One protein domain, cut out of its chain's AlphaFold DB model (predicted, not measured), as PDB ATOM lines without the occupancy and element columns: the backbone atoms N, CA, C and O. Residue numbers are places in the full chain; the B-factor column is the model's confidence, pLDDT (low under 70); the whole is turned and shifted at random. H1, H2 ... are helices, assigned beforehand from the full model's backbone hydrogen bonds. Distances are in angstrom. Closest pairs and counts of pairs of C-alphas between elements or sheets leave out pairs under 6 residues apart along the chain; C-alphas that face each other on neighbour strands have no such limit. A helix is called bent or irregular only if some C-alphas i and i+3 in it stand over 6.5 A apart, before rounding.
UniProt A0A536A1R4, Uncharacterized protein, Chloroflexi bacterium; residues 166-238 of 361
ATOM      1  N   GLU A 166      62.841 -23.925   1.661       86.75
ATOM      2  CA  GLU A 166      63.618 -25.106   2.018       86.75
ATOM      3  C   GLU A 166      64.277 -24.992   3.408       86.75
ATOM      4  O   GLU A 166      64.606 -26.024   3.994       86.75
ATOM      5  N   GLU A 167      64.439 -23.778   3.949       85.19
ATOM      6  CA  GLU A 167      64.844 -23.537   5.347       85.19
ATOM      7  C   GLU A 167      63.655 -23.698   6.321       85.19
ATOM      8  O   GLU A 167      63.834 -24.213   7.423       85.19
ATOM      9  N   GLU A 168      62.440 -23.325   5.904       82.00
ATOM     10  CA  GLU A 168      61.232 -23.322   6.754       82.00
ATOM     11  C   GLU A 168      60.540 -24.688   6.870       82.00
ATOM     12  O   GLU A 168      59.936 -25.017   7.893       82.00
ATOM     13  N   PHE A 169      60.574 -25.491   5.802       84.25
ATOM     14  CA  PHE A 169      59.761 -26.703   5.702       84.25
ATOM     15  C   PHE A 169      60.593 -27.951   5.430       84.25
ATOM     16  O   PHE A 169      61.393 -28.009   4.497       84.25
ATOM     17  N   ASP A 170      60.303 -29.016   6.183       84.56
ATOM     18  CA  ASP A 170      60.897 -30.326   5.928       84.56
ATOM     19  C   ASP A 170      60.546 -30.822   4.505       84.56
ATOM     20  O   ASP A 170      59.378 -30.759   4.092       84.56
ATOM     21  N   PRO A 171      61.513 -31.373   3.746       83.94
ATOM     22  CA  PRO A 171      61.273 -31.867   2.393       83.94
ATOM     23  C   PRO A 171      60.129 -32.885   2.282       83.94
ATOM     24  O   PRO A 171      59.408 -32.876   1.284       83.94
ATOM     25  N   MET A 172      59.913 -33.736   3.294       83.19
ATOM     26  CA  MET A 172      58.796 -34.685   3.291       83.19
ATOM     27  C   MET A 172      57.444 -33.982   3.380       83.19
ATOM     28  O   MET A 172      56.467 -34.462   2.805       83.19
ATOM     29  N   LEU A 173      57.364 -32.851   4.083       82.81
ATOM     30  CA  LEU A 173      56.139 -32.064   4.148       82.81
ATOM     31  C   LEU A 173      55.840 -31.422   2.789       82.81
ATOM     32  O   LEU A 173      54.700 -31.496   2.323       82.81
ATOM     33  N   LEU A 174      56.857 -30.875   2.117       83.31
ATOM     34  CA  LEU A 174      56.721 -30.273   0.785       83.31
ATOM     35  C   LEU A 174      56.180 -31.258  -0.266       83.31
ATOM     36  O   LEU A 174      55.436 -30.847  -1.155       83.31
ATOM     37  N   GLU A 175      56.466 -32.559  -0.145       84.62
ATOM     38  CA  GLU A 175      55.900 -33.599  -1.024       84.62
ATOM     39  C   GLU A 175      54.382 -33.787  -0.861       84.62
ATOM     40  O   GLU A 175      53.709 -34.267  -1.777       84.62
ATOM     41  N   THR A 176      53.827 -33.414   0.295       83.56
ATOM     42  CA  THR A 176      52.384 -33.518   0.577       83.56
ATOM     43  C   THR A 176      51.594 -32.289   0.128       83.56
ATOM     44  O   THR A 176      50.360 -32.327   0.077       83.56
ATOM     45  N   ILE A 177      52.289 -31.208  -0.231       86.69
ATOM     46  CA  ILE A 177      51.697 -29.929  -0.614       86.69
ATOM     47  C   ILE A 177      51.482 -29.893  -2.138       86.69
ATOM     48  O   ILE A 177      52.314 -30.390  -2.900       86.69
ATOM     49  N   PRO A 178      50.377 -29.301  -2.633       89.56
ATOM     50  CA  PRO A 178      50.171 -29.101  -4.065       89.56
ATOM     51  C   PRO A 178      51.353 -28.389  -4.740       89.56
ATOM     52  O   PRO A 178      51.771 -27.314  -4.313       89.56
ATOM     53  N   ALA A 179      51.868 -28.978  -5.823       90.19
ATOM     54  CA  ALA A 179      53.093 -28.523  -6.485       90.19
ATOM     55  C   ALA A 179      53.039 -27.058  -6.949       90.19
ATOM     56  O   ALA A 179      54.042 -26.360  -6.874       90.19
ATOM     57  N   ASP A 180      51.868 -26.576  -7.370       92.62
ATOM     58  CA  ASP A 180      51.671 -25.185  -7.785       92.62
ATOM     59  C   ASP A 180      51.856 -24.190  -6.626       92.62
ATOM     60  O   ASP A 180      52.373 -23.093  -6.832       92.62
ATOM     61  N   ILE A 181      51.491 -24.583  -5.399       92.00
ATOM     62  CA  ILE A 181      51.718 -23.774  -4.194       92.00
ATOM     63  C   ILE A 181      53.211 -23.742  -3.877       92.00
ATOM     64  O   ILE A 181      53.758 -22.662  -3.683       92.00
ATOM     65  N   VAL A 182      53.874 -24.901  -3.879       91.62
ATOM     66  CA  VAL A 182      55.320 -25.014  -3.619       91.62
ATOM     67  C   VAL A 182      56.118 -24.186  -4.633       91.62
ATOM     68  O   VAL A 182      56.977 -23.395  -4.254       91.62
ATOM     69  N   GLU A 183      55.813 -24.317  -5.928       93.50
ATOM     70  CA  GLU A 183      56.448 -23.527  -6.990       93.50
ATOM     71  C   GLU A 183      56.255 -22.026  -6.786       93.50
ATOM     72  O   GLU A 183      57.192 -21.257  -6.997       93.50
ATOM     73  N   LYS A 184      55.060 -21.602  -6.359       93.62
ATOM     74  CA  LYS A 184      54.785 -20.193  -6.088       93.62
ATOM     75  C   LYS A 184      55.542 -19.690  -4.859       93.62
ATOM     76  O   LYS A 184      56.143 -18.621  -4.944       93.62
ATOM     77  N   LEU A 185      55.564 -20.446  -3.763       92.50
ATOM     78  CA  LEU A 185      56.262 -20.060  -2.533       92.50
ATOM     79  C   LEU A 185      57.777 -19.936  -2.733       92.50
ATOM     80  O   LEU A 185      58.357 -18.987  -2.230       92.50
ATOM     81  N   ARG A 186      58.405 -20.782  -3.564       92.56
ATOM     82  CA  ARG A 186      59.835 -20.636  -3.927       92.56
ATOM     83  C   ARG A 186      60.189 -19.302  -4.592       92.56
ATOM     84  O   ARG A 186      61.361 -18.960  -4.699       92.56
ATOM     85  N   THR A 187      59.201 -18.583  -5.128       94.12
ATOM     86  CA  THR A 187      59.428 -17.267  -5.751       94.12
ATOM     87  C   THR A 187      59.363 -16.110  -4.761       94.12
ATOM     88  O   THR A 187      59.679 -14.986  -5.145       94.12
ATOM     89  N   ILE A 188      58.926 -16.373  -3.532       93.56
ATOM     90  CA  ILE A 188      58.716 -15.382  -2.482       93.56
ATOM     91  C   ILE A 188      59.935 -15.389  -1.559       93.56
ATOM     92  O   ILE A 188      60.506 -16.444  -1.308       93.56
ATOM     93  N   GLN A 189      60.344 -14.210  -1.094       90.06
ATOM     94  CA  GLN A 189      61.520 -14.035  -0.227       90.06
ATOM     95  C   GLN A 189      61.173 -13.410   1.129       90.06
ATOM     96  O   GLN A 189      62.055 -13.259   1.966       90.06
ATOM     97  N   SER A 190      59.904 -13.043   1.334       92.19
ATOM     98  CA  SER A 190      59.395 -12.433   2.560       92.19
ATOM     99  C   SER A 190      58.303 -13.304   3.183       92.19
ATOM    100  O   SER A 190      57.404 -13.765   2.472       92.19
ATOM    101  N   ARG A 191      58.360 -13.507   4.507       88.19
ATOM    102  CA  ARG A 191      57.334 -14.247   5.262       88.19
ATOM    103  C   ARG A 191      55.961 -13.588   5.139       88.19
ATOM    104  O   ARG A 191      54.972 -14.286   4.920       88.19
ATOM    105  N   ASP A 192      55.914 -12.258   5.157       87.62
ATOM    106  CA  ASP A 192      54.685 -11.481   4.975       87.62
ATOM    107  C   ASP A 192      54.048 -11.713   3.602       87.62
ATOM    108  O   ASP A 192      52.849 -11.984   3.502       87.62
ATOM    109  N   GLU A 193      54.844 -11.675   2.529       90.81
ATOM    110  CA  GLU A 193      54.347 -11.951   1.174       90.81
ATOM    111  C   GLU A 193      53.847 -13.401   1.035       90.81
ATOM    112  O   GLU A 193      52.862 -13.666   0.333       90.81
ATOM    113  N   ALA A 194      54.507 -14.352   1.706       92.19
ATOM    114  CA  ALA A 194      54.107 -15.756   1.716       92.19
ATOM    115  C   ALA A 194      52.784 -15.947   2.473       92.19
ATOM    116  O   ALA A 194      51.866 -16.587   1.947       92.19
ATOM    117  N   SER A 195      52.658 -15.342   3.659       91.06
ATOM    118  CA  SER A 195      51.417 -15.291   4.438       91.06
ATOM    119  C   SER A 195      50.279 -14.685   3.616       91.06
ATOM    120  O   SER A 195      49.221 -15.308   3.488       91.06
ATOM    121  N   GLU A 196      50.484 -13.524   2.983       91.62
ATOM    122  CA  GLU A 196      49.448 -12.849   2.191       91.62
ATOM    123  C   GLU A 196      48.939 -13.748   1.054       91.62
ATOM    124  O   GLU A 196      47.727 -13.932   0.894       91.62
ATOM    125  N   TYR A 197      49.854 -14.375   0.307       94.06
ATOM    126  CA  TYR A 197      49.504 -15.320  -0.753       94.06
ATOM    127  C   TYR A 197      48.679 -16.507  -0.228       94.06
ATOM    128  O   TYR A 197      47.623 -16.825  -0.785       94.06
ATOM    129  N   LEU A 198      49.124 -17.150   0.855       92.94
ATOM    130  CA  LEU A 198      48.439 -18.310   1.430       92.94
ATOM    131  C   LEU A 198      47.066 -17.938   2.007       92.94
ATOM    132  O   LEU A 198      46.089 -18.676   1.833       92.94
ATOM    133  N   ARG A 199      46.947 -16.770   2.648       90.88
ATOM    134  CA  ARG A 199      45.662 -16.240   3.119       90.88
ATOM    135  C   ARG A 199      44.698 -15.988   1.962       90.88
ATOM    136  O   ARG A 199      43.498 -16.229   2.120       90.88
ATOM    137  N   GLU A 200      45.187 -15.547   0.806       91.19
ATOM    138  CA  GLU A 200      44.354 -15.364  -0.385       91.19
ATOM    139  C   GLU A 200      43.850 -16.707  -0.937       91.19
ATOM    140  O   GLU A 200      42.661 -16.840  -1.245       91.19
ATOM    141  N   GLU A 201      44.701 -17.738  -0.952       91.56
ATOM    142  CA  GLU A 201      44.314 -19.112  -1.305       91.56
ATOM    143  C   GLU A 201      43.242 -19.678  -0.352       91.56
ATOM    144  O   GLU A 201      42.288 -20.331  -0.792       91.56
ATOM    145  N   MET A 202      43.323 -19.374   0.950       90.19
ATOM    146  CA  MET A 202      42.331 -19.800   1.952       90.19
ATOM    147  C   MET A 202      40.935 -19.201   1.748       90.19
ATOM    148  O   MET A 202      39.939 -19.806   2.158       90.19
ATOM    149  N   LYS A 203      40.810 -18.033   1.099       87.75
ATOM    150  CA  LYS A 203      39.504 -17.379   0.873       87.75
ATOM    151  C   LYS A 203      38.600 -18.161  -0.086       87.75
ATOM    152  O   LYS A 203      37.387 -17.917  -0.130       87.75
ATOM    153  N   VAL A 204      39.150 -19.102  -0.856       86.62
ATOM    154  CA  VAL A 204      38.395 -19.919  -1.811       86.62
ATOM    155  C   VAL A 204      37.469 -20.884  -1.069       86.62
ATOM    156  O   VAL A 204      37.898 -21.879  -0.500       86.62
ATOM    157  N   LYS A 205      36.156 -20.627  -1.101       84.56
ATOM    158  CA  LYS A 205      35.162 -21.471  -0.417       84.56
ATOM    159  C   LYS A 205      34.952 -22.813  -1.117       84.56
ATOM    160  O   LYS A 205      34.418 -22.873  -2.228       84.56
ATOM    161  N   VAL A 206      35.237 -23.901  -0.411       85.38
ATOM    162  CA  VAL A 206      34.973 -25.263  -0.882       85.38
ATOM    163  C   VAL A 206      33.555 -25.683  -0.504       85.38
ATOM    164  O   VAL A 206      33.197 -25.764   0.667       85.38
ATOM    165  N   HIS A 207      32.729 -25.937  -1.517       86.19
ATOM    166  CA  HIS A 207      31.343 -26.368  -1.344       86.19
ATOM    167  C   HIS A 207      31.237 -27.867  -1.603       86.19
ATOM    168  O   HIS A 207      31.858 -28.380  -2.537       86.19
ATOM    169  N   ALA A 208      30.442 -28.555  -0.781       87.38
ATOM    170  CA  ALA A 208      30.110 -29.950  -1.026       87.38
ATOM    171  C   ALA A 208      29.348 -30.080  -2.359       87.38
ATOM    172  O   ALA A 208      28.530 -29.210  -2.668       87.38
ATOM    173  N   PRO A 209      29.612 -31.128  -3.155       88.75
ATOM    174  CA  PRO A 209      28.897 -31.352  -4.400       88.75
ATOM    175  C   PRO A 209      27.427 -31.687  -4.114       88.75
ATOM    176  O   PRO A 209      27.118 -32.399  -3.158       88.75
ATOM    177  N   ASP A 210      26.524 -31.194  -4.965       90.19
ATOM    178  CA  ASP A 210      25.081 -31.472  -4.867       90.19
ATOM    179  C   ASP A 210      24.717 -32.883  -5.360       90.19
ATOM    180  O   ASP A 210      23.627 -33.401  -5.099       90.19
ATOM    181  N   ASP A 211      25.633 -33.512  -6.095       89.38
ATOM    182  CA  ASP A 211      25.493 -34.851  -6.642       89.38
ATOM    183  C   ASP A 211      26.340 -35.882  -5.875       89.38
ATOM    184  O   ASP A 211      27.168 -35.564  -5.020       89.38
ATOM    185  N   LYS A 212      26.093 -37.163  -6.168       89.69
ATOM    186  CA  LYS A 212      26.854 -38.293  -5.613       89.69
ATOM    187  C   LYS A 212      27.829 -38.889  -6.631       89.69
ATOM    188  O   LYS A 212      28.195 -40.059  -6.502       89.69
ATOM    189  N   ASP A 213      28.186 -38.138  -7.671       94.38
ATOM    190  CA  ASP A 213      29.129 -38.603  -8.676       94.38
ATOM    191  C   ASP A 213      30.521 -38.779  -8.061       94.38
ATOM    192  O   ASP A 213      30.991 -37.983  -7.244       94.38
ATOM    193  N   ARG A 214      31.191 -39.871  -8.438       91.25
ATOM    194  CA  ARG A 214      32.476 -40.239  -7.835       91.25
ATOM    195  C   ARG A 214      33.563 -39.209  -8.143       91.25
ATOM    196  O   ARG A 214      34.438 -39.005  -7.305       91.25
ATOM    197  N   GLU A 215      33.526 -38.590  -9.319       91.88
ATOM    198  CA  GLU A 215      34.503 -37.580  -9.717       91.88
ATOM    199  C   GLU A 215      34.222 -36.246  -9.019       91.88
ATOM    200  O   GLU A 215      35.148 -35.654  -8.468       91.88
ATOM    201  N   SER A 216      32.954 -35.835  -8.922       90.50
ATOM    202  CA  SER A 216      32.545 -34.665  -8.126       90.50
ATOM    203  C   SER A 216      32.999 -34.782  -6.664       90.50
ATOM    204  O   SER A 216      33.592 -33.855  -6.110       90.50
ATOM    205  N   ILE A 217      32.790 -35.950  -6.045       90.44
ATOM    206  CA  ILE A 217      33.237 -36.231  -4.673       90.44
ATOM    207  C   ILE A 217      34.768 -36.198  -4.570       90.44
ATOM    208  O   ILE A 217      35.311 -35.621  -3.627       90.44
ATOM    209  N   ARG A 218      35.486 -36.787  -5.535       91.12
ATOM    210  CA  ARG A 218      36.955 -36.766  -5.564       91.12
ATOM    211  C   ARG A 218      37.498 -35.337  -5.643       91.12
ATOM    212  O   ARG A 218      38.394 -34.999  -4.877       91.12
ATOM    213  N   GLN A 219      36.953 -34.504  -6.528       90.38
ATOM    214  CA  GLN A 219      37.370 -33.105  -6.677       90.38
ATOM    215  C   GLN A 219      37.097 -32.290  -5.412       90.38
ATOM    216  O   GLN A 219      37.900 -31.440  -5.036       90.38
ATOM    217  N   TYR A 220      35.985 -32.562  -4.728       90.56
ATOM    218  CA  TYR A 220      35.683 -31.948  -3.441       90.56
ATOM    219  C   TYR A 220      36.745 -32.269  -2.383       90.56
ATOM    220  O   TYR A 220      37.277 -31.345  -1.768       90.56
ATOM    221  N   PHE A 221      37.116 -33.543  -2.218       89.62
ATOM    222  CA  PHE A 221      38.172 -33.925  -1.274       89.62
ATOM    223  C   PHE A 221      39.534 -33.337  -1.650       89.62
ATOM    224  O   PHE A 221      40.211 -32.815  -0.776       89.62
ATOM    225  N   GLN A 222      39.891 -33.299  -2.938       88.88
ATOM    226  CA  GLN A 222      41.126 -32.641  -3.387       88.88
ATOM    227  C   GLN A 222      41.171 -31.154  -3.011       88.88
ATOM    228  O   GLN A 222      42.214 -30.648  -2.604       88.88
ATOM    229  N   ARG A 223      40.043 -30.441  -3.120       90.31
ATOM    230  CA  ARG A 223      39.956 -29.031  -2.711       90.31
ATOM    231  C   ARG A 223      40.037 -28.861  -1.193       90.31
ATOM    232  O   ARG A 223      40.657 -27.906  -0.741       90.31
ATOM    233  N   LEU A 224      39.448 -29.774  -0.418       88.25
ATOM    234  CA  LEU A 224      39.590 -29.780   1.042       88.25
ATOM    235  C   LEU A 224      41.029 -30.061   1.478       88.25
ATOM    236  O   LEU A 224      41.530 -29.394   2.375       88.25
ATOM    237  N   ASP A 225      41.692 -31.027   0.847       87.69
ATOM    238  CA  ASP A 225      43.080 -31.365   1.155       87.69
ATOM    239  C   ASP A 225      44.014 -30.210   0.777       87.69
ATOM    240  O   ASP A 225      44.898 -29.871   1.559       87.69
ATOM    241  N   ARG A 226      43.744 -29.507  -0.337       90.50
ATOM    242  CA  ARG A 226      44.414 -28.233  -0.649       90.50
ATOM    243  C   ARG A 226      44.217 -27.209   0.467       90.50
ATOM    244  O   ARG A 226      45.200 -26.653   0.935       90.50
ATOM    245  N   GLN A 227      42.981 -26.963   0.910       89.69
ATOM    246  CA  GLN A 227      42.726 -26.004   1.994       89.69
ATOM    247  C   GLN A 227      43.438 -26.389   3.295       89.69
ATOM    248  O   GLN A 227      43.967 -25.520   3.972       89.69
ATOM    249  N   ARG A 228      43.486 -27.681   3.640       88.25
ATOM    250  CA  ARG A 228      44.217 -28.170   4.819       88.25
ATOM    251  C   ARG A 228      45.719 -27.947   4.697       88.25
ATOM    252  O   ARG A 228      46.322 -27.501   5.662       88.25
ATOM    253  N   ALA A 229      46.297 -28.226   3.530       89.50
ATOM    254  CA  ALA A 229      47.713 -27.985   3.272       89.50
ATOM    255  C   ALA A 229      48.051 -26.490   3.364       89.50
ATOM    256  O   ALA A 229      49.004 -26.122   4.037       89.50
ATOM    257  N   VAL A 230      47.231 -25.621   2.759       91.06
ATOM    258  CA  VAL A 230      47.402 -24.162   2.866       91.06
ATOM    259  C   VAL A 230      47.264 -23.700   4.316       91.06
ATOM    260  O   VAL A 230      48.067 -22.899   4.774       91.06
ATOM    261  N   LYS A 231      46.281 -24.220   5.060       90.25
ATOM    262  CA  LYS A 231      46.109 -23.887   6.476       90.25
ATOM    263  C   LYS A 231      47.347 -24.258   7.297       90.25
ATOM    264  O   LYS A 231      47.813 -23.429   8.063       90.25
ATOM    265  N   LEU A 232      47.870 -25.468   7.105       88.06
ATOM    266  CA  LEU A 232      49.067 -25.944   7.797       88.06
ATOM    267  C   LEU A 232      50.285 -25.065   7.487       88.06
ATOM    268  O   LEU A 232      51.039 -24.728   8.386       88.06
ATOM    269  N   LEU A 233      50.451 -24.661   6.226       90.12
ATOM    270  CA  LEU A 233      51.517 -23.745   5.820       90.12
ATOM    271  C   LEU A 233      51.417 -22.389   6.525       90.12
ATOM    272  O   LEU A 233      52.430 -21.859   6.962       90.12
ATOM    273  N   ILE A 234      50.204 -21.845   6.649       89.94
ATOM    274  CA  ILE A 234      49.970 -20.604   7.394       89.94
ATOM    275  C   ILE A 234      50.342 -20.795   8.866       89.94
ATOM    276  O   ILE A 234      51.089 -19.984   9.397       89.94
ATOM    277  N   GLU A 235      49.892 -21.894   9.480       86.88
ATOM    278  CA  GLU A 235      50.170 -22.212  10.889       86.88
ATOM    279  C   GLU A 235      51.669 -22.346  11.208       86.88
ATOM    280  O   GLU A 235      52.055 -22.211  12.363       86.88
ATOM    281  N   MET A 236      52.503 -22.614  10.201       85.50
ATOM    282  CA  MET A 236      53.954 -22.737  10.350       85.50
ATOM    283  C   MET A 236      54.719 -21.434  10.090       85.50
ATOM    284  O   MET A 236      55.820 -21.289  10.605       85.50
ATOM    285  N   ILE A 237      54.175 -20.519   9.280       86.62
ATOM    286  CA  ILE A 237      54.840 -19.248   8.928       86.62
ATOM    287  C   ILE A 237      54.404 -18.122   9.866       86.62
ATOM    288  O   ILE A 237      55.184 -17.219  10.155       86.62
ATOM    289  N   GLU A 238      53.145 -18.133  10.303       86.69
ATOM    290  CA  GLU A 238      52.583 -17.075  11.137       86.69
ATOM    291  C   GLU A 238      52.729 -17.369  12.627       86.69
ATOM    292  O   GLU A 238      52.581 -18.504  13.082       86.69
TER     293      GLU A 238
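What this domain is: This is residues 166 to 238 of the 361 residues of an uncharacterized protein of Chloroflexi bacterium (UniProt A0A536A1R4). Picture a helical hairpin with unequal arms: the long helix H4 makes most of the length, and the shorter H3 runs beside its last part, the opposite way. The long link between them reaches out to one end of the model, where residues 210 to 215 stick out, while two short helices, H1 and H2, lie towards the other end, H2 near H3 and H1 near H2. The printed part has 73 residues with four named helices, in the order H1, H2, H3, H4, and no named strand; the class is all helix. The whole is elongated, spanning 42 by 24 by 19 A, and only just loose, close to compact, with a radius of gyration of the C-alphas of 13.7 A.

How they stand to each other: Start at the first printed residue, Glu 166, and read on to H1, residues 171 to 174, which touches no helix. A tight link of 4 residues leads to H2, residues 179 to 185. Compare H1 with H2 there: they are close but not clearly touching, and their closest C-alphas, those of Leu 174 and Val 182, are 7.0 A apart. After a tight link of 5 residues you reach H3, residues 191 to 202. H2 and H3 are also close but not clearly touching; their closest C-alphas, those of Leu 185 and Ala 194, are 6.4 A apart. These two helices run opposite ways at a steep tilt of 38 degrees. A long link of 11 residues then leads to H4, residues 214 to 237. H3 and H4 form a helical hairpin: they touch, with 13 pairs of C-alphas within 8 A, and run opposite ways at a shallow tilt of 24 degrees. Look at Leu 198 and Val 230 for their closest C-alphas, 6.1 A apart; H4 touches H3 with residues 227 to 237 alone. H1 is apart from H3 and from H4, and H2 is only just apart from H4, with the closest C-alphas 8.3 A from each other. In the backbones of H2, H3 and H4, every O i to N i+4 pair is within hydrogen-bond range; H1 is too short for such a pair, and its one O i to N i+3 pair is within range.

Where its parts are: Find C-alpha 171 at (61.273, -31.867, 2.393), where H1 begins with Pro 171; its four residues end at Leu 174. H2 has seven residues, Ala 179 to Leu 185, and measures 9.9 A from first to last C-alpha. Next find C-alpha 191 at (57.334, -14.247, 5.262); from there the 12 residues of H3 run 16.3 A to Met 202. H4 is the longest helix, with 24 residues: it begins at Arg 214, C-alpha (32.476, -40.239, -7.835), and ends 35.0 A away at Ile 237, C-alpha (54.840, -19.248, 8.928). No helix is bent.

The domain as a whole: To see the full reach, take the two C-alphas farthest apart, those of Glu 167 and Asp 211, at 42.7 A. The first and last printed C-alphas, those of Glu 166 and Glu 238, are 16.4 A apart. The link from H3 to H4 is long, and the other two are tight. Residues 210 to 215, of which 214 and 215 belong to H4, stand free. The printed part has no cut; it covers residues 166 to 238 of a full chain of 361 residues. Read the B-factor column for the model's confidence: the mean pLDDT of the printed part is 89.1, and no printed residue is under 70.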